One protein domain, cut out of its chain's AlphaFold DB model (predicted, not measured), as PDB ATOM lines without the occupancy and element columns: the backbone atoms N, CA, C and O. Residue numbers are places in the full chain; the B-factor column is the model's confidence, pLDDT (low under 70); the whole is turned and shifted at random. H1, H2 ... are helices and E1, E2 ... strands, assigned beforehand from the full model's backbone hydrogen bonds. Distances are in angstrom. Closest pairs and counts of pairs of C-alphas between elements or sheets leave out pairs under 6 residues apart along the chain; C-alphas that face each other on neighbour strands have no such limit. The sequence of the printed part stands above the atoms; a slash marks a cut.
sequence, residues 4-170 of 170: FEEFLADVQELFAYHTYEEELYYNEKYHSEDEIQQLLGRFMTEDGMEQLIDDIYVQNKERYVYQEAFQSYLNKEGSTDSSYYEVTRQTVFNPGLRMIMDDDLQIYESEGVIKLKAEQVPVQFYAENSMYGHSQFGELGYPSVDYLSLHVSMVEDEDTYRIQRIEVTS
ATOM      1  N   PHE A   4     160.069 117.545 214.800       85.25
ATOM      2  CA  PHE A   4     160.038 118.965 215.136       85.25
ATOM      3  C   PHE A   4     158.614 119.489 215.384       85.25
ATOM      4  O   PHE A   4     158.403 120.266 216.308       85.25
ATOM      5  N   GLU A   5     157.613 119.035 214.622       86.81
ATOM      6  CA  GLU A   5     156.206 119.370 214.897       86.81
ATOM      7  C   GLU A   5     155.739 118.816 216.249       86.81
ATOM      8  O   GLU A   5     155.003 119.500 216.959       86.81
ATOM      9  N   GLU A   6     156.171 117.601 216.611       91.56
ATOM     10  CA  GLU A   6     155.911 117.027 217.937       91.56
ATOM     11  C   GLU A   6     156.579 117.857 219.036       91.56
ATOM     12  O   GLU A   6     155.915 118.223 220.000       91.56
ATOM     13  N   PHE A   7     157.847 118.237 218.854       93.94
ATOM     14  CA  PHE A   7     158.546 119.134 219.775       93.94
ATOM     15  C   PHE A   7     157.800 120.466 219.959       93.94
ATOM     16  O   PHE A   7     157.533 120.871 221.086       93.94
ATOM     17  N   LEU A   8     157.386 121.125 218.870       93.25
ATOM     18  CA  LEU A   8     156.618 122.375 218.935       93.25
ATOM     19  C   LEU A   8     155.210 122.198 219.525       93.25
ATOM     20  O   LEU A   8     154.582 123.187 219.902       93.25
ATOM     21  N   ALA A   9     154.653 120.989 219.533       92.50
ATOM     22  CA  ALA A   9     153.397 120.705 220.218       92.50
ATOM     23  C   ALA A   9     153.635 120.521 221.721       92.50
ATOM     24  O   ALA A   9     152.950 121.162 222.516       92.50
ATOM     25  N   ASP A  10     154.638 119.725 222.091       95.19
ATOM     26  CA  ASP A  10     154.976 119.424 223.480       95.19
ATOM     27  C   ASP A  10     155.483 120.679 224.208       95.19
ATOM     28  O   ASP A  10     155.056 120.956 225.322       95.19
ATOM     29  N   VAL A  11     156.294 121.521 223.561       94.81
ATOM     30  CA  VAL A  11     156.750 122.795 224.142       94.81
ATOM     31  C   VAL A  11     155.574 123.680 224.544       94.81
ATOM     32  O   VAL A  11     155.603 124.250 225.626       94.81
ATOM     33  N   GLN A  12     154.512 123.774 223.740       93.06
ATOM     34  CA  GLN A  12     153.368 124.653 224.036       93.06
ATOM     35  C   GLN A  12     152.661 124.290 225.350       93.06
ATOM     36  O   GLN A  12     152.070 125.156 225.996       93.06
ATOM     37  N   GLU A  13     152.775 123.040 225.801       94.50
ATOM     38  CA  GLU A  13     152.254 122.600 227.096       94.50
ATOM     39  C   GLU A  13     152.958 123.287 228.283       94.50
ATOM     40  O   GLU A  13     152.346 123.471 229.342       94.50
ATOM     41  N   LEU A  14     154.206 123.744 228.100       95.19
ATOM     42  CA  LEU A  14     154.937 124.535 229.094       95.19
ATOM     43  C   LEU A  14     154.303 125.913 229.332       95.19
ATOM     44  O   LEU A  14     154.562 126.522 230.362       95.19
ATOM     45  N   PHE A  15     153.410 126.387 228.462       93.00
ATOM     46  CA  PHE A  15     152.708 127.658 228.648       93.00
ATOM     47  C   PHE A  15     151.178 127.514 228.573       93.00
ATOM     48  O   PHE A  15     150.495 128.400 228.069       93.00
ATOM     49  N   ALA A  16     150.621 126.402 229.069       92.19
ATOM     50  CA  ALA A  16     149.179 126.130 228.997       92.19
ATOM     51  C   ALA A  16     148.443 126.148 230.354       92.19
ATOM     52  O   ALA A  16     147.290 126.575 230.426       92.19
ATOM     53  N   TYR A  17     149.077 125.683 231.437       94.88
ATOM     54  CA  TYR A  17     148.409 125.417 232.723       94.88
ATOM     55  C   TYR A  17     148.769 126.461 233.785       94.88
ATOM     56  O   TYR A  17     149.416 126.152 234.783       94.88
ATOM     57  N   HIS A  18     148.411 127.723 233.548       94.94
ATOM     58  CA  HIS A  18     148.793 128.821 234.439       94.94
ATOM     59  C   HIS A  18     148.023 128.792 235.767       94.94
ATOM     60  O   HIS A  18     146.798 128.929 235.782       94.94
ATOM     61  N   THR A  19     148.760 128.740 236.873       95.94
ATOM     62  CA  THR A  19     148.224 128.855 238.235       95.94
ATOM     63  C   THR A  19     148.914 130.000 238.963       95.94
ATOM     64  O   THR A  19     150.116 130.198 238.808       95.94
ATOM     65  N   TYR A  20     148.143 130.779 239.727       95.44
ATOM     66  CA  TYR A  20     148.631 131.923 240.500       95.44
ATOM     67  C   TYR A  20     148.637 131.600 241.993       95.44
ATOM     68  O   TYR A  20     147.589 131.320 242.579       95.44
ATOM     69  N   GLU A  21     149.811 131.656 242.615       93.94
ATOM     70  CA  GLU A  21     149.998 131.376 244.038       93.94
ATOM     71  C   GLU A  21     151.212 132.147 244.558       93.94
ATOM     72  O   GLU A  21     152.176 132.350 243.826       93.94
ATOM     73  N   GLU A  22     151.183 132.587 245.819       89.69
ATOM     74  CA  GLU A  22     152.299 133.335 246.428       89.69
ATOM     75  C   GLU A  22     152.790 134.531 245.576       89.69
ATOM     76  O   GLU A  22     153.982 134.813 245.527       89.69
ATOM     77  N   GLU A  23     151.861 135.238 244.922       91.94
ATOM     78  CA  GLU A  23     152.122 136.407 244.059       91.94
ATOM     79  C   GLU A  23     152.835 136.114 242.725       91.94
ATOM     80  O   GLU A  23     153.245 137.043 242.030       91.94
ATOM     81  N   LEU A  24     152.954 134.843 242.328       95.44
ATOM     82  CA  LEU A  24     153.615 134.437 241.088       95.44
ATOM     83  C   LEU A  24     152.765 133.439 240.295       95.44
ATOM     84  O   LEU A  24     152.084 132.574 240.848       95.44
ATOM     85  N   TYR A  25     152.832 133.544 238.970       96.38
ATOM     86  CA  TYR A  25     152.304 132.540 238.058       96.38
ATOM     87  C   TYR A  25     153.312 131.408 237.838       96.38
ATOM     88  O   TYR A  25     154.511 131.640 237.666       96.38
ATOM     89  N   TYR A  26     152.823 130.179 237.766       97.12
ATOM     90  CA  TYR A  26     153.601 129.000 237.394       97.12
ATOM     91  C   TYR A  26     152.764 128.046 236.540       97.12
ATOM     92  O   TYR A  26     151.564 128.263 236.346       97.12
ATOM     93  N   ASN A  27     153.397 127.013 235.987       97.25
ATOM     94  CA  ASN A  27     152.702 125.943 235.282       97.25
ATOM     95  C   ASN A  27     152.351 124.819 236.267       97.25
ATOM     96  O   ASN A  27     153.245 124.137 236.749       97.25
ATOM     97  N   GLU A  28     151.070 124.595 236.569       96.94
ATOM     98  CA  GLU A  28     150.656 123.586 237.564       96.94
ATOM     99  C   GLU A  28     151.133 122.166 237.220       96.94
ATOM    100  O   GLU A  28     151.395 121.369 238.116       96.94
ATOM    101  N   LYS A  29     151.279 121.858 235.928       96.81
ATOM    102  CA  LYS A  29     151.655 120.525 235.445       96.81
ATOM    103  C   LYS A  29     153.167 120.339 235.281       96.81
ATOM    104  O   LYS A  29     153.634 119.212 235.392       96.81
ATOM    105  N   TYR A  30     153.903 121.410 234.991       97.00
ATOM    106  CA  TYR A  30     155.342 121.367 234.707       97.00
ATOM    107  C   TYR A  30     156.069 122.457 235.499       97.00
ATOM    108  O   TYR A  30     156.408 123.513 234.964       97.00
ATOM    109  N   HIS A  31     156.273 122.214 236.790       95.50
ATOM    110  CA  HIS A  31     156.903 123.164 237.712       95.50
ATOM    111  C   HIS A  31     158.169 122.600 238.366       95.50
ATOM    112  O   HIS A  31     158.708 123.208 239.291       95.50
ATOM    113  N   SER A  32     158.663 121.463 237.886       96.00
ATOM    114  CA  SER A  32     159.931 120.859 238.292       96.00
ATOM    115  C   SER A  32     160.731 120.388 237.078       96.00
ATOM    116  O   SER A  32     160.177 120.153 236.004       96.00
ATOM    117  N   GLU A  33     162.042 120.243 237.255       94.75
ATOM    118  CA  GLU A  33     162.958 119.843 236.180       94.75
ATOM    119  C   GLU A  33     162.610 118.444 235.664       94.75
ATOM    120  O   GLU A  33     162.505 118.238 234.461       94.75
ATOM    121  N   ASP A  34     162.303 117.514 236.574       95.88
ATOM    122  CA  ASP A  34     161.904 116.143 236.243       95.88
ATOM    123  C   ASP A  34     160.646 116.088 235.359       95.88
ATOM    124  O   ASP A  34     160.570 115.278 234.434       95.88
ATOM    125  N   GLU A  35     159.647 116.935 235.623       96.69
ATOM    126  CA  GLU A  35     158.414 116.998 234.823       96.69
ATOM    127  C   GLU A  35     158.680 117.547 233.418       96.69
ATOM    128  O   GLU A  35     158.152 117.025 232.432       96.69
ATOM    129  N   ILE A  36     159.521 118.579 233.315       96.50
ATOM    130  CA  ILE A  36     159.908 119.175 232.032       96.50
ATOM    131  C   ILE A  36     160.772 118.181 231.236       96.50
ATOM    132  O   ILE A  36     160.542 117.978 230.041       96.50
ATOM    133  N   GLN A  37     161.686 117.472 231.901       95.62
ATOM    134  CA  GLN A  37     162.516 116.426 231.307       95.62
ATOM    135  C   GLN A  37     161.675 115.246 230.801       95.62
ATOM    136  O   GLN A  37     161.947 114.707 229.730       95.62
ATOM    137  N   GLN A  38     160.620 114.854 231.521       96.62
ATOM    138  CA  GLN A  38     159.692 113.818 231.051       96.62
ATOM    139  C   GLN A  38     158.945 114.230 229.778       96.62
ATOM    140  O   GLN A  38     158.663 113.375 228.935       96.62
ATOM    141  N   LEU A  39     158.632 115.519 229.634       96.56
ATOM    142  CA  LEU A  39     157.950 116.053 228.461       96.56
ATOM    143  C   LEU A  39     158.895 116.179 227.256       96.56
ATOM    144  O   LEU A  39     158.559 115.737 226.157       96.56
ATOM    145  N   LEU A  40     160.073 116.775 227.458       96.19
ATOM    146  CA  LEU A  40     160.930 117.245 226.366       96.19
ATOM    147  C   LEU A  40     162.276 116.525 226.239       96.19
ATOM    148  O   LEU A  40     162.947 116.674 225.217       96.19
ATOM    149  N   GLY A  41     162.658 115.695 227.210       94.88
ATOM    150  CA  GLY A  41     163.974 115.049 227.260       94.88
ATOM    151  C   GLY A  41     164.265 114.113 226.086       94.88
ATOM    152  O   GLY A  41     165.418 113.861 225.762       94.88
ATOM    153  N   ARG A  42     163.232 113.633 225.377       94.44
ATOM    154  CA  ARG A  42     163.417 112.865 224.132       94.44
ATOM    155  C   ARG A  42     163.903 113.715 222.950       94.44
ATOM    156  O   ARG A  42     164.384 113.150 221.973       94.44
ATOM    157  N   PHE A  43     163.735 115.036 223.009       95.81
ATOM    158  CA  PHE A  43     164.074 115.955 221.921       95.81
ATOM    159  C   PHE A  43     165.353 116.739 222.169       95.81
ATOM    160  O   PHE A  43     165.959 117.189 221.201       95.81
ATOM    161  N   MET A  44     165.733 116.953 223.427       95.75
ATOM    162  CA  MET A  44     166.783 117.897 223.809       95.75
ATOM    163  C   MET A  44     167.872 117.212 224.627       95.75
ATOM    164  O   MET A  44     167.605 116.244 225.336       95.75
ATOM    165  N   THR A  45     169.099 117.714 224.523       96.25
ATOM    166  CA  THR A  45     170.167 117.364 225.467       96.25
ATOM    167  C   THR A  45     169.941 118.073 226.802       96.25
ATOM    168  O   THR A  45     169.106 118.971 226.887       96.25
ATOM    169  N   GLU A  46     170.727 117.728 227.827       95.38
ATOM    170  CA  GLU A  46     170.733 118.456 229.107       95.38
ATOM    171  C   GLU A  46     170.999 119.958 228.894       95.38
ATOM    172  O   GLU A  46     170.184 120.775 229.309       95.38
ATOM    173  N   ASP A  47     172.037 120.323 228.128       95.75
ATOM    174  CA  ASP A  47     172.331 121.730 227.789       95.75
ATOM    175  C   ASP A  47     171.146 122.452 227.111       95.75
ATOM    176  O   ASP A  47     170.860 123.617 227.391       95.75
ATOM    177  N   GLY A  48     170.457 121.769 226.188       96.12
ATOM    178  CA  GLY A  48     169.311 122.338 225.481       96.12
ATOM    179  C   GLY A  48     168.098 122.498 226.394       96.12
ATOM    180  O   GLY A  48     167.350 123.465 226.255       96.12
ATOM    181  N   MET A  49     167.921 121.568 227.334       96.38
ATOM    182  CA  MET A  49     166.884 121.637 228.355       96.38
ATOM    183  C   MET A  49     167.126 122.802 229.312       96.38
ATOM    184  O   MET A  49     166.205 123.578 229.553       96.38
ATOM    185  N   GLU A  50     168.357 122.953 229.804       96.38
ATOM    186  CA  GLU A  50     168.753 124.064 230.674       96.38
ATOM    187  C   GLU A  50     168.479 125.403 229.981       96.38
ATOM    188  O   GLU A  50     167.773 126.237 230.542       96.38
ATOM    189  N   GLN A  51     168.911 125.563 228.721       95.94
ATOM    190  CA  GLN A  51     168.619 126.764 227.929       95.94
ATOM    191  C   GLN A  51     167.111 127.040 227.837       95.94
ATOM    192  O   GLN A  51     166.669 128.167 228.046       95.94
ATOM    193  N   LEU A  52     166.310 126.021 227.520       95.62
ATOM    194  CA  LEU A  52     164.869 126.185 227.369       95.62
ATOM    195  C   LEU A  52     164.188 126.571 228.691       95.62
ATOM    196  O   LEU A  52     163.304 127.429 228.706       95.62
ATOM    197  N   ILE A  53     164.574 125.923 229.792       95.88
ATOM    198  CA  ILE A  53     164.059 126.233 231.128       95.88
ATOM    199  C   ILE A  53     164.434 127.667 231.491       95.88
ATOM    200  O   ILE A  53     163.554 128.429 231.887       95.88
ATOM    201  N   ASP A  54     165.689 128.049 231.277       95.06
ATOM    202  CA  ASP A  54     166.204 129.391 231.546       95.06
ATOM    203  C   ASP A  54     165.588 130.473 230.659       95.06
ATOM    204  O   ASP A  54     165.680 131.639 231.022       95.06
ATOM    205  N   ASP A  55     164.949 130.128 229.538       93.25
ATOM    206  CA  ASP A  55     164.215 131.062 228.670       93.25
ATOM    207  C   ASP A  55     162.753 131.268 229.116       93.25
ATOM    208  O   ASP A  55     162.112 132.258 228.750       93.25
ATOM    209  N   ILE A  56     162.197 130.353 229.920       94.75
ATOM    210  CA  ILE A  56     160.762 130.331 230.267       94.75
ATOM    211  C   ILE A  56     160.533 130.564 231.761       94.75
ATOM    212  O   ILE A  56     159.581 131.248 232.159       94.75
ATOM    213  N   TYR A  57     161.406 130.011 232.594       96.44
ATOM    214  CA  TYR A  57     161.225 129.881 234.028       96.44
ATOM    215  C   TYR A  57     162.383 130.477 234.828       96.44
ATOM    216  O   TYR A  57     163.464 130.762 234.329       96.44
ATOM    217  N   VAL A  58     162.132 130.654 236.121       96.75
ATOM    218  CA  VAL A  58     163.139 130.905 237.145       96.75
ATOM    219  C   VAL A  58     162.822 130.028 238.354       96.75
ATOM    220  O   VAL A  58     161.658 129.852 238.722       96.75
ATOM    221  N   GLN A  59     163.848 129.456 238.983       95.88
ATOM    222  CA  GLN A  59     163.662 128.649 240.188       95.88
ATOM    223  C   GLN A  59     163.226 129.539 241.364       95.88
ATOM    224  O   GLN A  59     163.934 130.471 241.755       95.88
ATOM    225  N   ASN A  60     162.085 129.225 241.983       95.19
ATOM    226  CA  ASN A  60     161.601 129.863 243.204       95.19
ATOM    227  C   ASN A  60     161.276 128.804 244.265       95.19
ATOM    228  O   ASN A  60     160.297 128.066 244.164       95.19
ATOM    229  N   LYS A  61     162.100 128.746 245.319       90.19
ATOM    230  CA  LYS A  61     162.016 127.708 246.360       90.19
ATOM    231  C   LYS A  61     162.084 126.307 245.722       90.19
ATOM    232  O   LYS A  61     163.117 125.947 245.167       90.19
ATOM    233  N   GLU A  62     161.003 125.537 245.800       90.81
ATOM    234  CA  GLU A  62     160.898 124.146 245.348       90.81
ATOM    235  C   GLU A  62     160.249 124.007 243.958       90.81
ATOM    236  O   GLU A  62     160.027 122.886 243.516       90.81
ATOM    237  N   ARG A  63     159.941 125.114 243.264       95.38
ATOM    238  CA  ARG A  63     159.255 125.083 241.964       95.38
ATOM    239  C   ARG A  63     159.778 126.113 240.968       95.38
ATOM    240  O   ARG A  63     160.242 127.186 241.350       95.38
ATOM    241  N   TYR A  64     159.620 125.813 239.689       97.31
ATOM    242  CA  TYR A  64     159.767 126.766 238.601       97.31
ATOM    243  C   TYR A  64     158.541 127.672 238.509       97.31
ATOM    244  O   TYR A  64     157.396 127.216 238.499       97.31
ATOM    245  N   VAL A  65     158.793 128.974 238.426       97.31
ATOM    246  CA  VAL A  65     157.788 130.006 238.146       97.31
ATOM    247  C   VAL A  65     158.153 130.688 236.838       97.31
ATOM    248  O   VAL A  65     159.325 130.699 236.468       97.31
ATOM    249  N   TYR A  66     157.185 131.254 236.117       96.62
ATOM    250  CA  TYR A  66     157.504 131.910 234.847       96.62
ATOM    251  C   TYR A  66     158.439 133.111 235.045       96.62
ATOM    252  O   TYR A  66     158.383 133.787 236.076       96.62
ATOM    253  N   GLN A  67     159.249 133.416 234.035       95.19
ATOM    254  CA  GLN A  67     160.056 134.633 234.006       95.19
ATOM    255  C   GLN A  67     159.223 135.921 233.967       95.19
ATOM    256  O   GLN A  67     158.050 135.917 233.597       95.19
ATOM    257  N   GLU A  68     159.854 137.051 234.305       93.00
ATOM    258  CA  GLU A  68     159.208 138.363 234.476       93.00
ATOM    259  C   GLU A  68     158.354 138.800 233.275       93.00
ATOM    260  O   GLU A  68     157.256 139.327 233.468       93.00
ATOM    261  N   ALA A  69     158.809 138.547 232.043       91.00
ATOM    262  CA  ALA A  69     158.050 138.890 230.839       91.00
ATOM    263  C   ALA A  69     156.702 138.143 230.787       91.00
ATOM    264  O   ALA A  69     155.652 138.742 230.554       91.00
ATOM    265  N   PHE A  70     156.713 136.846 231.099       93.25
ATOM    266  CA  PHE A  70     155.512 136.020 231.181       93.25
ATOM    267  C   PHE A  70     154.654 136.356 232.407       93.25
ATOM    268  O   PHE A  70     153.432 136.420 232.282       93.25
ATOM    269  N   GLN A  71     155.264 136.636 233.567       93.69
ATOM    270  CA  GLN A  71     154.545 137.120 234.756       93.69
ATOM    271  C   GLN A  71     153.751 138.388 234.432       93.69
ATOM    272  O   GLN A  71     152.558 138.470 234.719       93.69
ATOM    273  N   SER A  72     154.410 139.355 233.790       90.56
ATOM    274  CA  SER A  72     153.815 140.633 233.390       90.56
ATOM    275  C   SER A  72     152.653 140.431 232.421       90.56
ATOM    276  O   SER A  72     151.595 141.034 232.599       90.56
ATOM    277  N   TYR A  73     152.819 139.539 231.440       89.75
ATOM    278  CA  TYR A  73     151.753 139.193 230.505       89.75
ATOM    279  C   TYR A  73     150.556 138.508 231.182       89.75
ATOM    280  O   TYR A  73     149.422 138.749 230.776       89.75
ATOM    281  N   LEU A  74     150.774 137.655 232.186       91.19
ATOM    282  CA  LEU A  74     149.692 136.944 232.880       91.19
ATOM    283  C   LEU A  74     148.974 137.834 233.908       91.19
ATOM    284  O   LEU A  74     147.763 137.716 234.091       91.19
ATOM    285  N   ASN A  75     149.676 138.781 234.533       87.88
ATOM    286  CA  ASN A  75     149.162 139.645 235.597       87.88
ATOM    287  C   ASN A  75     148.364 140.872 235.094       87.88
ATOM    288  O   ASN A  75     148.519 141.967 235.629       87.88
ATOM    289  N   LYS A  76     147.514 140.728 234.063       70.56
ATOM    290  CA  LYS A  76     146.828 141.824 233.323       70.56
ATOM    291  C   LYS A  76     145.870 142.734 234.129       70.56
ATOM    292  O   LYS A  76     145.005 143.378 233.539       70.56
ATOM    293  N   GLU A  77     146.005 142.850 235.446       54.16
ATOM    294  CA  GLU A  77     145.282 143.833 236.263       54.16
ATOM    295  C   GLU A  77     145.940 145.231 236.313       54.16
ATOM    296  O   GLU A  77     145.393 146.120 236.964       54.16
ATOM    297  N   GLY A  78     147.059 145.500 235.614       47.09
ATOM    298  CA  GLY A  78     147.744 146.796 235.789       47.09
ATOM    299  C   GLY A  78     148.588 147.395 234.659       47.09
ATOM    300  O   GLY A  78     148.962 148.560 234.793       47.09
ATOM    301  N   SER A  79     148.890 146.700 233.558       48.19
ATOM    302  CA  SER A  79     149.696 147.287 232.475       48.19
ATOM    303  C   SER A  79     149.261 146.826 231.082       48.19
ATOM    304  O   SER A  79     148.918 145.671 230.845       48.19
ATOM    305  N   THR A  80     149.265 147.774 230.148       56.00
ATOM    306  CA  THR A  80     149.000 147.602 228.710       56.00
ATOM    307  C   THR A  80     150.243 147.200 227.912       56.00
ATOM    308  O   THR A  80     150.185 147.147 226.687       56.00
ATOM    309  N   ASP A  81     151.373 146.954 228.576       61.25
ATOM    310  CA  ASP A  81     152.676 147.161 227.935       61.25
ATOM    311  C   ASP A  81     153.302 145.898 227.323       61.25
ATOM    312  O   ASP A  81     154.284 146.016 226.596       61.25
ATOM    313  N   SER A  82     152.734 144.701 227.533       71.06
ATOM    314  CA  SER A  82     153.203 143.480 226.853       71.06
ATOM    315  C   SER A  82     152.048 142.631 226.318       71.06
ATOM    316  O   SER A  82     151.188 142.144 227.054       71.06
ATOM    317  N   SER A  83     152.000 142.485 224.993       87.44
ATOM    318  CA  SER A  83     151.093 141.558 224.318       87.44
ATOM    319  C   SER A  83     151.650 140.132 224.384       87.44
ATOM    320  O   SER A  83     152.821 139.928 224.706       87.44
ATOM    321  N   TYR A  84     150.829 139.128 224.062       89.06
ATOM    322  CA  TYR A  84     151.317 137.746 223.987       89.06
ATOM    323  C   TYR A  84     152.430 137.616 222.940       89.06
ATOM    324  O   TYR A  84     153.435 136.946 223.171       89.06
ATOM    325  N   TYR A  85     152.269 138.311 221.812       91.94
ATOM    326  CA  TYR A  85     153.274 138.370 220.763       91.94
ATOM    327  C   TYR A  85     154.613 138.917 221.266       91.94
ATOM    328  O   TYR A  85     155.633 138.272 221.054       91.94
ATOM    329  N   GLU A  86     154.631 140.039 221.991       91.62
ATOM    330  CA  GLU A  86     155.890 140.637 222.470       91.62
ATOM    331  C   GLU A  86     156.694 139.693 223.374       91.62
ATOM    332  O   GLU A  86     157.921 139.682 223.311       91.62
ATOM    333  N   VAL A  87     156.012 138.868 224.173       91.94
ATOM    334  CA  VAL A  87     156.665 137.916 225.085       91.94
ATOM    335  C   VAL A  87     157.100 136.629 224.376       91.94
ATOM    336  O   VAL A  87     158.070 135.998 224.785       91.94
ATOM    337  N   THR A  88     156.415 136.226 223.303       92.75
ATOM    338  CA  THR A  88     156.660 134.931 222.640       92.75
ATOM    339  C   THR A  88     157.413 135.017 221.320       92.75
ATOM    340  O   THR A  88     157.924 134.003 220.854       92.75
ATOM    341  N   ARG A  89     157.518 136.197 220.698       94.38
ATOM    342  CA  ARG A  89     158.044 136.346 219.329       94.38
ATOM    343  C   ARG A  89     159.470 135.826 219.126       94.38
ATOM    344  O   ARG A  89     159.799 135.375 218.036       94.38
ATOM    345  N   GLN A  90     160.298 135.857 220.166       94.56
ATOM    346  CA  GLN A  90     161.698 135.410 220.136       94.56
ATOM    347  C   GLN A  90     161.910 134.128 220.950       94.56
ATOM    348  O   GLN A  90     163.020 133.826 221.370       94.56
ATOM    349  N   THR A  91     160.844 133.364 221.185       94.62
ATOM    350  CA  THR A  91     160.910 132.098 221.914       94.62
ATOM    351  C   THR A  91     160.362 130.959 221.067       94.62
ATOM    352  O   THR A  91     159.710 131.157 220.036       94.62
ATOM    353  N   VAL A  92     160.580 129.733 221.536       94.19
ATOM    354  CA  VAL A  92     160.003 128.519 220.944       94.19
ATOM    355  C   VAL A  92     158.469 128.480 220.986       94.19
ATOM    356  O   VAL A  92     157.853 127.632 220.339       94.19
ATOM    357  N   PHE A  93     157.834 129.409 221.710       94.56
ATOM    358  CA  PHE A  93     156.384 129.559 221.710       94.56
ATOM    359  C   PHE A  93     155.845 130.297 220.487       94.56
ATOM    360  O   PHE A  93     154.632 130.256 220.275       94.56
ATOM    361  N   ASN A  94     156.693 130.945 219.678       93.75
ATOM    362  CA  ASN A  94     156.230 131.679 218.506       93.75
ATOM    363  C   ASN A  94     155.484 130.730 217.537       93.75
ATOM    364  O   ASN A  94     156.100 129.840 216.940       93.75
ATOM    365  N   PRO A  95     154.165 130.909 217.317       91.25
ATOM    366  CA  PRO A  95     153.389 130.021 216.455       91.25
ATOM    367  C   PRO A  95     153.833 130.076 214.988       91.25
ATOM    368  O   PRO A  95     153.552 129.147 214.229       91.25
ATOM    369  N   GLY A  96     154.554 131.130 214.590       93.06
ATOM    370  CA  GLY A  96     155.138 131.274 213.263       93.06
ATOM    371  C   GLY A  96     156.202 130.227 212.936       93.06
ATOM    372  O   GLY A  96     156.414 129.943 211.761       93.06
ATOM    373  N   LEU A  97     156.797 129.567 213.937       94.44
ATOM    374  CA  LEU A  97     157.758 128.478 213.719       94.44
ATOM    375  C   LEU A  97     157.162 127.307 212.927       94.44
ATOM    376  O   LEU A  97     157.876 126.640 212.188       94.44
ATOM    377  N   ARG A  98     155.842 127.091 213.023       92.38
ATOM    378  CA  ARG A  98     155.125 126.066 212.238       92.38
ATOM    379  C   ARG A  98     154.961 126.432 210.762       92.38
ATOM    380  O   ARG A  98     154.477 125.611 209.990       92.38
ATOM    381  N   MET A  99     155.282 127.669 210.387       93.31
ATOM    382  CA  MET A  99     155.185 128.162 209.011       93.31
ATOM    383  C   MET A  99     156.527 128.120 208.273       93.31
ATOM    384  O   MET A  99     156.536 128.343 207.067       93.31
ATOM    385  N   ILE A 100     157.629 127.827 208.974       93.00
ATOM    386  CA  ILE A 100     158.939 127.594 208.360       93.00
ATOM    387  C   ILE A 100     158.902 126.216 207.699       93.00
ATOM    388  O   ILE A 100     158.690 125.207 208.374       93.00
ATOM    389  N   MET A 101     159.078 126.181 206.381       91.38
ATOM    390  CA  MET A 101     159.008 124.954 205.590       91.38
ATOM    391  C   MET A 101     160.395 124.331 205.423       91.38
ATOM    392  O   MET A 101     161.416 125.005 205.555       91.38
ATOM    393  N   ASP A 102     160.445 123.049 205.054       90.38
ATOM    394  CA  ASP A 102     161.709 122.345 204.791       90.38
ATOM    395  C   ASP A 102     162.566 123.056 203.724       90.38
ATOM    396  O   ASP A 102     163.788 123.088 203.834       90.38
ATOM    397  N   ASP A 103     161.928 123.677 202.724       93.75
ATOM    398  CA  ASP A 103     162.605 124.431 201.659       93.75
ATOM    399  C   ASP A 103     163.256 125.741 202.157       93.75
ATOM    400  O   ASP A 103     164.151 126.272 201.495       93.75
ATOM    401  N   ASP A 104     162.840 126.251 203.322       94.81
ATOM    402  CA  ASP A 104     163.437 127.429 203.965       94.81
ATOM    403  C   ASP A 104     164.674 127.064 204.808       94.81
ATOM    404  O   ASP A 104     165.455 127.942 205.192       94.81
ATOM    405  N   LEU A 105     164.864 125.773 205.112       94.81
ATOM    406  CA  LEU A 105     165.901 125.287 206.016       94.81
ATOM    407  C   LEU A 105     167.200 124.954 205.278       94.81
ATOM    408  O   LEU A 105     167.294 124.062 204.438       94.81
ATOM    409  N   GLN A 106     168.268 125.625 205.691       96.69
ATOM    410  CA  GLN A 106     169.637 125.267 205.355       96.69
ATOM    411  C   GLN A 106     170.160 124.274 206.390       96.69
ATOM    412  O   GLN A 106     170.293 124.606 207.569       96.69
ATOM    413  N   ILE A 107     170.483 123.065 205.935       95.38
ATOM    414  CA  ILE A 107     171.026 121.993 206.772       95.38
ATOM    415  C   ILE A 107     172.506 121.827 206.458       95.38
ATOM    416  O   ILE A 107     172.887 121.628 205.303       95.38
ATOM    417  N   TYR A 108     173.349 121.888 207.483       95.50
ATOM    418  CA  TYR A 108     174.771 121.615 207.332       95.50
ATOM    419  C   TYR A 108     175.353 120.976 208.587       95.50
ATOM    420  O   TYR A 108     174.927 121.247 209.708       95.50
ATOM    421  N   GLU A 109     176.351 120.127 208.386       95.75
ATOM    422  CA  GLU A 109     177.055 119.425 209.452       95.75
ATOM    423  C   GLU A 109     178.456 120.019 209.616       95.75
ATOM    424  O   GLU A 109     179.163 120.268 208.634       95.75
ATOM    425  N   SER A 110     178.861 120.267 210.859       93.06
ATOM    426  CA  SER A 110     180.205 120.736 211.183       93.06
ATOM    427  C   SER A 110     180.618 120.197 212.541       93.06
ATOM    428  O   SER A 110     179.933 120.443 213.528       93.06
ATOM    429  N   GLU A 111     181.764 119.514 212.594       91.75
ATOM    430  CA  GLU A 111     182.362 119.013 213.845       91.75
ATOM    431  C   GLU A 111     181.421 118.097 214.656       91.75
ATOM    432  O   GLU A 111     181.417 118.136 215.880       91.75
ATOM    433  N   GLY A 112     180.610 117.274 213.976       91.94
ATOM    434  CA  GLY A 112     179.644 116.371 214.623       91.94
ATOM    435  C   GLY A 112     178.360 117.052 215.113       91.94
ATOM    436  O   GLY A 112     177.542 116.413 215.767       91.94
ATOM    437  N   VAL A 113     178.166 118.333 214.788       96.31
ATOM    438  CA  VAL A 113     176.945 119.092 215.085       96.31
ATOM    439  C   VAL A 113     176.168 119.321 213.792       96.31
ATOM    440  O   VAL A 113     176.698 119.907 212.839       96.31
ATOM    441  N   ILE A 114     174.900 118.915 213.769       96.25
ATOM    442  CA  ILE A 114     173.957 119.274 212.705       96.25
ATOM    443  C   ILE A 114     173.371 120.645 213.029       96.25
ATOM    444  O   ILE A 114     172.875 120.880 214.129       96.25
ATOM    445  N   LYS A 115     173.414 121.559 212.063       96.62
ATOM    446  CA  LYS A 115     172.843 122.899 212.181       96.62
ATOM    447  C   LYS A 115     171.728 123.070 211.162       96.62
ATOM    448  O   LYS A 115     171.946 122.880 209.966       96.62
ATOM    449  N   LEU A 116     170.555 123.446 211.659       95.56
ATOM    450  CA  LEU A 116     169.389 123.835 210.875       95.56
ATOM    451  C   LEU A 116     169.262 125.354 210.959       95.56
ATOM    452  O   LEU A 116     169.263 125.911 212.060       95.56
ATOM    453  N   LYS A 117     169.178 126.028 209.812       97.38
ATOM    454  CA  LYS A 117     169.036 127.484 209.748       97.38
ATOM    455  C   LYS A 117     167.970 127.915 208.759       97.38
ATOM    456  O   LYS A 117     168.103 127.652 207.571       97.38
ATOM    457  N   ALA A 118     166.991 128.655 209.248       97.25
ATOM    458  CA  ALA A 118     166.103 129.489 208.454       97.25
ATOM    459  C   ALA A 118     166.421 130.956 208.764       97.25
ATOM    460  O   ALA A 118     166.630 131.310 209.926       97.25
ATOM    461  N   GLU A 119     166.481 131.802 207.737       97.69
ATOM    462  CA  GLU A 119     166.842 133.214 207.880       97.69
ATOM    463  C   GLU A 119     165.782 134.112 207.257       97.69
ATOM    464  O   GLU A 119     165.543 134.030 206.053       97.69
ATOM    465  N   GLN A 120     165.210 135.008 208.068       97.06
ATOM    466  CA  GLN A 120     164.263 136.034 207.618       97.06
ATOM    467  C   GLN A 120     163.110 135.448 206.782       97.06
ATOM    468  O   GLN A 120     162.733 135.989 205.739       97.06
ATOM    469  N   VAL A 121     162.560 134.320 207.236       97.38
ATOM    470  CA  VAL A 121     161.437 133.635 206.596       97.38
ATOM    471  C   VAL A 121     160.169 134.456 206.820       97.38
ATOM    472  O   VAL A 121     159.820 134.719 207.975       97.38
ATOM    473  N   PRO A 122     159.462 134.878 205.757       96.75
ATOM    474  CA  PRO A 122     158.229 135.634 205.906       96.75
ATOM    475  C   PRO A 122     157.108 134.727 206.431       96.75
ATOM    476  O   PRO A 122     156.731 133.745 205.794       96.75
ATOM    477  N   VAL A 123     156.530 135.098 207.568       94.75
ATOM    478  CA  VAL A 123     155.435 134.385 208.230       94.75
ATOM    479  C   VAL A 123     154.179 135.239 208.160       94.75
ATOM    480  O   VAL A 123     154.169 136.382 208.608       94.75
ATOM    481  N   GLN A 124     153.098 134.685 207.610       93.25
ATOM    482  CA  GLN A 124     151.817 135.378 207.494       93.25
ATOM    483  C   GLN A 124     150.803 134.816 208.496       93.25
ATOM    484  O   GLN A 124     150.229 133.750 208.279       93.25
ATOM    485  N   PHE A 125     150.522 135.566 209.563       90.81
ATOM    486  CA  PHE A 125     149.541 135.168 210.579       90.81
ATOM    487  C   PHE A 125     148.099 135.368 210.101       90.81
ATOM    488  O   PHE A 125     147.225 134.542 210.365       90.81
ATOM    489  N   TYR A 126     147.833 136.463 209.386       89.62
ATOM    490  CA  TYR A 126     146.516 136.755 208.821       89.62
ATOM    491  C   TYR A 126     146.595 137.721 207.633       89.62
ATOM    492  O   TYR A 126     147.573 138.433 207.424       89.62
ATOM    493  N   ALA A 127     145.531 137.764 206.827       86.94
ATOM    494  CA  ALA A 127     145.384 138.775 205.783       86.94
ATOM    495  C   ALA A 127     144.962 140.122 206.394       86.94
ATOM    496  O   ALA A 127     143.991 140.168 207.147       86.94
ATOM    497  N   GLU A 128     145.628 141.224 206.031       82.00
ATOM    498  CA  GLU A 128     145.371 142.565 206.599       82.00
ATOM    499  C   GLU A 128     143.925 143.046 206.449       82.00
ATOM    500  O   GLU A 128     143.398 143.754 207.301       82.00
ATOM    501  N   ASN A 129     143.261 142.642 205.370       85.81
ATOM    502  CA  ASN A 129     141.867 142.988 205.104       85.81
ATOM    503  C   ASN A 129     140.857 142.055 205.799       85.81
ATOM    504  O   ASN A 129     139.647 142.240 205.651       85.81
ATOM    505  N   SER A 130     141.321 141.048 206.545       84.88
ATOM    506  CA  SER A 130     140.470 140.108 207.270       84.88
ATOM    507  C   SER A 130     140.149 140.635 208.665       84.88
ATOM    508  O   SER A 130     140.953 140.515 209.591       84.88
ATOM    509  N   MET A 131     138.926 141.144 208.854       78.69
ATOM    510  CA  MET A 131     138.442 141.514 210.194       78.69
ATOM    511  C   MET A 131     138.462 140.327 211.168       78.69
ATOM    512  O   MET A 131     138.731 140.505 212.351       78.69
ATOM    513  N   TYR A 132     138.220 139.110 210.670       78.69
ATOM    514  CA  TYR A 132     138.293 137.894 211.482       78.69
ATOM    515  C   TYR A 132     139.726 137.607 211.951       78.69
ATOM    516  O   TYR A 132     139.945 137.363 213.136       78.69
ATOM    517  N   GLY A 133     140.712 137.715 211.053       76.25
ATOM    518  CA  GLY A 133     142.126 137.533 211.398       76.25
ATOM    519  C   GLY A 133     142.601 138.536 212.448       76.25
ATOM    520  O   GLY A 133     143.237 138.152 213.427       76.25
ATOM    521  N   HIS A 134     142.183 139.798 212.305       75.25
ATOM    522  CA  HIS A 134     142.503 140.845 213.271       75.25
ATOM    523  C   HIS A 134     141.908 140.569 214.662       75.25
ATOM    524  O   HIS A 134     142.585 140.780 215.660       75.25
ATOM    525  N   SER A 135     140.687 140.031 214.750       76.75
ATOM    526  CA  SER A 135     140.082 139.699 216.051       76.75
ATOM    527  C   SER A 135     140.763 138.542 216.794       76.75
ATOM    528  O   SER A 135     140.727 138.511 218.013       76.75
ATOM    529  N   GLN A 136     141.385 137.589 216.092       76.31
ATOM    530  CA  GLN A 136     142.021 136.426 216.733       76.31
ATOM    531  C   GLN A 136     143.487 136.696 217.086       76.31
ATOM    532  O   GLN A 136     143.929 136.431 218.198       76.31
ATOM    533  N   PHE A 137     144.243 137.239 216.133       80.00
ATOM    534  CA  PHE A 137     145.684 137.449 216.271       80.00
ATOM    535  C   PHE A 137     146.029 138.875 216.707       80.00
ATOM    536  O   PHE A 137     146.984 139.076 217.455       80.00
ATOM    537  N   GLY A 138     145.231 139.864 216.298       77.25
ATOM    538  CA  GLY A 138     145.441 141.262 216.676       77.25
ATOM    539  C   GLY A 138     145.221 141.514 218.169       77.25
ATOM    540  O   GLY A 138     145.993 142.256 218.765       77.25
ATOM    541  N   GLU A 139     144.256 140.840 218.808       80.31
ATOM    542  CA  GLU A 139     144.062 140.917 220.271       80.31
ATOM    543  C   GLU A 139     145.256 140.351 221.060       80.31
ATOM    544  O   GLU A 139     145.540 140.790 222.175       80.31
ATOM    545  N   LEU A 140     145.991 139.411 220.462       86.06
ATOM    546  CA  LEU A 140     147.225 138.848 221.010       86.06
ATOM    547  C   LEU A 140     148.477 139.663 220.634       86.06
ATOM    548  O   LEU A 140     149.565 139.361 221.120       86.06
ATOM    549  N   GLY A 141     148.320 140.716 219.824       89.00
ATOM    550  CA  GLY A 141     149.381 141.640 219.419       89.00
ATOM    551  C   GLY A 141     150.175 141.235 218.177       89.00
ATOM    552  O   GLY A 141     151.171 141.888 217.884       89.00
ATOM    553  N   TYR A 142     149.765 140.196 217.445       90.50
ATOM    554  CA  TYR A 142     150.498 139.754 216.255       90.50
ATOM    555  C   TYR A 142     150.340 140.733 215.081       90.50
ATOM    556  O   TYR A 142     149.216 141.175 214.781       90.50
ATOM    557  N   PRO A 143     151.427 141.013 214.339       92.38
ATOM    558  CA  PRO A 143     151.333 141.683 213.051       92.38
ATOM    559  C   PRO A 143     150.682 140.760 212.007       92.38
ATOM    560  O   PRO A 143     150.553 139.552 212.200       92.38
ATOM    561  N   SER A 144     150.259 141.326 210.876       92.00
ATOM    562  CA  SER A 144     149.767 140.545 209.731       92.00
ATOM    563  C   SER A 144     150.861 139.644 209.147       92.00
ATOM    564  O   SER A 144     150.599 138.489 208.800       92.00
ATOM    565  N   VAL A 145     152.079 140.185 209.067       94.44
ATOM    566  CA  VAL A 145     153.290 139.539 208.561       94.44
ATOM    567  C   VAL A 145     154.450 139.838 209.505       94.44
ATOM    568  O   VAL A 145     154.569 140.960 209.994       94.44
ATOM    569  N   ASP A 146     155.309 138.846 209.705       95.69
ATOM    570  CA  ASP A 146     156.570 138.955 210.435       95.69
ATOM    571  C   ASP A 146     157.702 138.219 209.692       95.69
ATOM    572  O   ASP A 146     157.434 137.503 208.722       95.69
ATOM    573  N   TYR A 147     158.953 138.394 210.120       97.00
ATOM    574  CA  TYR A 147     160.119 137.723 209.543       97.00
ATOM    575  C   TYR A 147     160.872 136.942 210.614       97.00
ATOM    576  O   TYR A 147     161.513 137.532 211.476       97.00
ATOM    577  N   LEU A 148     160.841 135.613 210.525       97.31
ATOM    578  CA  LEU A 148     161.468 134.746 211.520       97.31
ATOM    579  C   LEU A 148     162.805 134.188 211.042       97.31
ATOM    580  O   LEU A 148     162.925 133.667 209.933       97.31
ATOM    581  N   SER A 149     163.801 134.229 211.920       98.06
ATOM    582  CA  SER A 149     164.998 133.396 211.823       98.06
ATOM    583  C   SER A 149     164.933 132.300 212.890       98.06
ATOM    584  O   SER A 149     164.591 132.567 214.041       98.06
ATOM    585  N   LEU A 150     165.266 131.067 212.506       97.56
ATOM    586  CA  LEU A 150     165.315 129.896 213.389       97.56
ATOM    587  C   LEU A 150     166.665 129.212 213.228       97.56
ATOM    588  O   LEU A 150     167.014 128.776 212.129       97.56
ATOM    589  N   HIS A 151     167.421 129.106 214.317       97.56
ATOM    590  CA  HIS A 151     168.693 128.390 214.349       97.56
ATOM    591  C   HIS A 151     168.593 127.252 215.360       97.56
ATOM    592  O   HIS A 151     168.396 127.486 216.548       97.56
ATOM    593  N   VAL A 152     168.764 126.016 214.897       96.81
ATOM    594  CA  VAL A 152     168.780 124.826 215.757       96.81
ATOM    595  C   VAL A 152     170.125 124.134 215.607       96.81
ATOM    596  O   VAL A 152     170.578 123.882 214.490       96.81
ATOM    597  N   SER A 153     170.775 123.832 216.728       96.88
ATOM    598  CA  SER A 153     171.962 122.975 216.768       96.88
ATOM    599  C   SER A 153     171.594 121.646 217.407       96.88
ATOM    600  O   SER A 153     170.983 121.624 218.476       96.88
ATOM    601  N   MET A 154     171.964 120.550 216.755       96.94
ATOM    602  CA  MET A 154     171.682 119.192 217.198       96.94
ATOM    603  C   MET A 154     172.968 118.376 217.262       96.94
ATOM    604  O   MET A 154     173.836 118.505 216.396       96.94
ATOM    605  N   VAL A 155     173.062 117.512 218.265       96.56
ATOM    606  CA  VAL A 155     174.170 116.567 218.445       96.56
ATOM    607  C   VAL A 155     173.627 115.150 218.508       96.56
ATOM    608  O   VAL A 155     172.472 114.935 218.877       96.56
ATOM    609  N   GLU A 156     174.445 114.191 218.096       94.12
ATOM    610  CA  GLU A 156     174.120 112.777 218.249       94.12
ATOM    611  C   GLU A 156     174.287 112.368 219.720       94.12
ATOM    612  O   GLU A 156     175.351 112.554 220.310       94.12
ATOM    613  N   ASP A 157     173.221 111.822 220.299       88.94
ATOM    614  CA  ASP A 157     173.124 111.336 221.669       88.94
ATOM    615  C   ASP A 157     172.351 110.004 221.674       88.94
ATOM    616  O   ASP A 157     171.200 109.933 221.229       88.94
ATOM    617  N   GLU A 158     173.008 108.934 222.125       84.12
ATOM    618  CA  GLU A 158     172.467 107.562 222.171       84.12
ATOM    619  C   GLU A 158     171.753 107.120 220.869       84.12
ATOM    620  O   GLU A 158     170.610 106.666 220.893       84.12
ATOM    621  N   ASP A 159     172.427 107.261 219.720       85.19
ATOM    622  CA  ASP A 159     171.926 106.923 218.371       85.19
ATOM    623  C   ASP A 159     170.750 107.799 217.872       85.19
ATOM    624  O   ASP A 159     170.068 107.459 216.898       85.19
ATOM    625  N   THR A 160     170.495 108.944 218.518       91.38
ATOM    626  CA  THR A 160     169.457 109.909 218.121       91.38
ATOM    627  C   THR A 160     170.002 111.332 218.070       91.38
ATOM    628  O   THR A 160     170.853 111.701 218.865       91.38
ATOM    629  N   TYR A 161     169.514 112.170 217.152       92.94
ATOM    630  CA  TYR A 161     169.871 113.592 217.167       92.94
ATOM    631  C   TYR A 161     168.968 114.350 218.136       92.94
ATOM    632  O   TYR A 161     167.749 114.367 217.956       92.94
ATOM    633  N   ARG A 162     169.573 115.013 219.122       95.69
ATOM    634  CA  ARG A 162     168.878 115.846 220.111       95.69
ATOM    635  C   ARG A 162     169.289 117.305 219.972       95.69
ATOM    636  O   ARG A 162     170.422 117.618 219.613       95.69
ATOM    637  N   ILE A 163     168.347 118.199 220.238       96.56
ATOM    638  CA  ILE A 163     168.534 119.647 220.219       96.56
ATOM    639  C   ILE A 163     169.446 120.029 221.382       96.56
ATOM    640  O   ILE A 163     169.090 119.860 222.544       96.56
ATOM    641  N   GLN A 164     170.608 120.575 221.050       96.81
ATOM    642  CA  GLN A 164     171.523 121.179 222.012       96.81
ATOM    643  C   GLN A 164     171.221 122.662 222.223       96.81
ATOM    644  O   GLN A 164     171.474 123.204 223.291       96.81
ATOM    645  N   ARG A 165     170.721 123.343 221.187       96.94
ATOM    646  CA  ARG A 165     170.408 124.772 221.247       96.94
ATOM    647  C   ARG A 165     169.337 125.136 220.236       96.94
ATOM    648  O   ARG A 165     169.383 124.655 219.100       96.94
ATOM    649  N   ILE A 166     168.443 126.034 220.626       97.00
ATOM    650  CA  ILE A 166     167.435 126.626 219.748       97.00
ATOM    651  C   ILE A 166     167.396 128.138 219.947       97.00
ATOM    652  O   ILE A 166     167.330 128.628 221.067       97.00
ATOM    653  N   GLU A 167     167.447 128.885 218.852       97.25
ATOM    654  CA  GLU A 167     167.401 130.343 218.862       97.25
ATOM    655  C   GLU A 167     166.370 130.819 217.842       97.25
ATOM    656  O   GLU A 167     166.356 130.370 216.691       97.25
ATOM    657  N   VAL A 168     165.490 131.711 218.291       97.31
ATOM    658  CA  VAL A 168     164.407 132.285 217.495       97.31
ATOM    659  C   VAL A 168     164.583 133.795 217.483       97.31
ATOM    660  O   VAL A 168     164.756 134.421 218.525       97.31
ATOM    661  N   THR A 169     164.537 134.399 216.302       96.94
ATOM    662  CA  THR A 169     164.576 135.856 216.143       96.94
ATOM    663  C   THR A 169     163.417 136.309 215.268       96.94
ATOM    664  O   THR A 169     163.082 135.644 214.292       96.94
ATOM    665  N   SER A 170     162.827 137.435 215.654       89.94
ATOM    666  CA  SER A 170     161.706 138.153 215.043       89.94
ATOM    667  C   SER A 170     162.048 139.637 215.119       89.94
ATOM    668  O   SER A 170     162.474 140.051 216.234       89.94
TER     669      SER A 170
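This is residues 4 to 170 of the 170 residues of an uncharacterized protein of Alkalihalobacillus okhensis (UniProt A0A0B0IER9). The domain is a flat body in two parts: a long, twisted sheet made of the hairpins E5-E6 and E7-E8, and a smaller part in which the short hairpins E1-E2 and E3-E4 lie side by side, with H2 and H4 near them. H3 joins the two parts, running from beside the edge strand E8 to E3, while H1 and H5 lie nearest the middle and H7 sits beyond one end of E6 and E7. The printed part has 167 residues with seven named helices and eight named strands, in the order H1 E1 E2 H2 H3 E3 E4 H4 H5 H6 E5 E6 H7 E7 E8. The large sheet has the order E5 E6 E7 E8, all antiparallel, and the class is mixed, helices and strands. The whole is compact, with a radius of gyration of the C-alphas of 16.9 A and spans of 49 by 47 by 20 A.

H1, residues 4 to 13, touches H2, residues 33 to 40, at a steep tilt of 39 degrees, opposite ways; their closest C-alphas, Asp 10 and Leu 39, are 6.7 A apart. E1, residues 18 to 21, and E2, residues 24 to 27, form an antiparallel hairpin, with N 19 and O 26 within hydrogen-bond range at 2.9 A. H3, residues 46 to 56, is followed at once by the hairpin of E3, residues 57 to 60, and E4, residues 63 to 66, where N 58 and O 65 are 2.8 A apart. The closest C-alphas of E2 and E4, Tyr 26 and Val 65, are 4.4 A apart. H4, residues 68 to 74, touches H5, residues 84 to 88, with closest C-alphas Ala 69 and Val 87 at 6.0 A. H6, residues 95 to 99, is close to H1 but not clearly touching it, with C-alphas Glu 5 and Arg 98 closest at 7.3 A. The large sheet begins with the hairpin of E5, residues 106 to 110, and E6, residues 113 to 124, where N 108 and O 115 are 3.0 A apart. E7, residues 145 to 157, is antiparallel to E6, with N 116 and O 152 at 2.9 A. E8, residues 160 to 169, forms a hairpin with E7, with N 151 and O 167 at 2.9 A. H3 is on this sheet over none of its strands, at a height of 4.1 A, only just above the sheet's level; its C-alpha of Gly 48 is 4.3 A from that of Gln 164 in E8. H6 is on the opposite face at a height of 7.9 A, only just over E7, on which 3 of its C-alphas fall. H7, residues 131 to 138, touches no helix and is not on this sheet. Every O i to N i+4 pair is within hydrogen-bond range in H2, H3, H4, H5 and H7; H1 has 4 of 6, and H6 has 0 of 1 but 2 of 2 O i to N i+3 pairs.

H1 begins at C-alpha 4, (160.038, 118.965, 215.136), and spans 14.7 A. H3, the longest helix, spans 15.5 A. E6 spans 30.9 A and bends by 59 degrees at residue 120. E7, the longest strand, spans 36.9 A from C-alpha 145 at (153.290, 139.539, 208.561). E8 spans 26.5 A, bends by 52 degrees at residue 164 and ends at C-alpha 169, (164.576, 135.856, 216.143).

The two C-alphas farthest apart, those of Glu 77 and Glu 111, are 49.9 A apart. The printed part has no cut, and no link is long. The mean pLDDT of the printed part is 91.6; residues 77 to 81, between H4 and H5, are under 70.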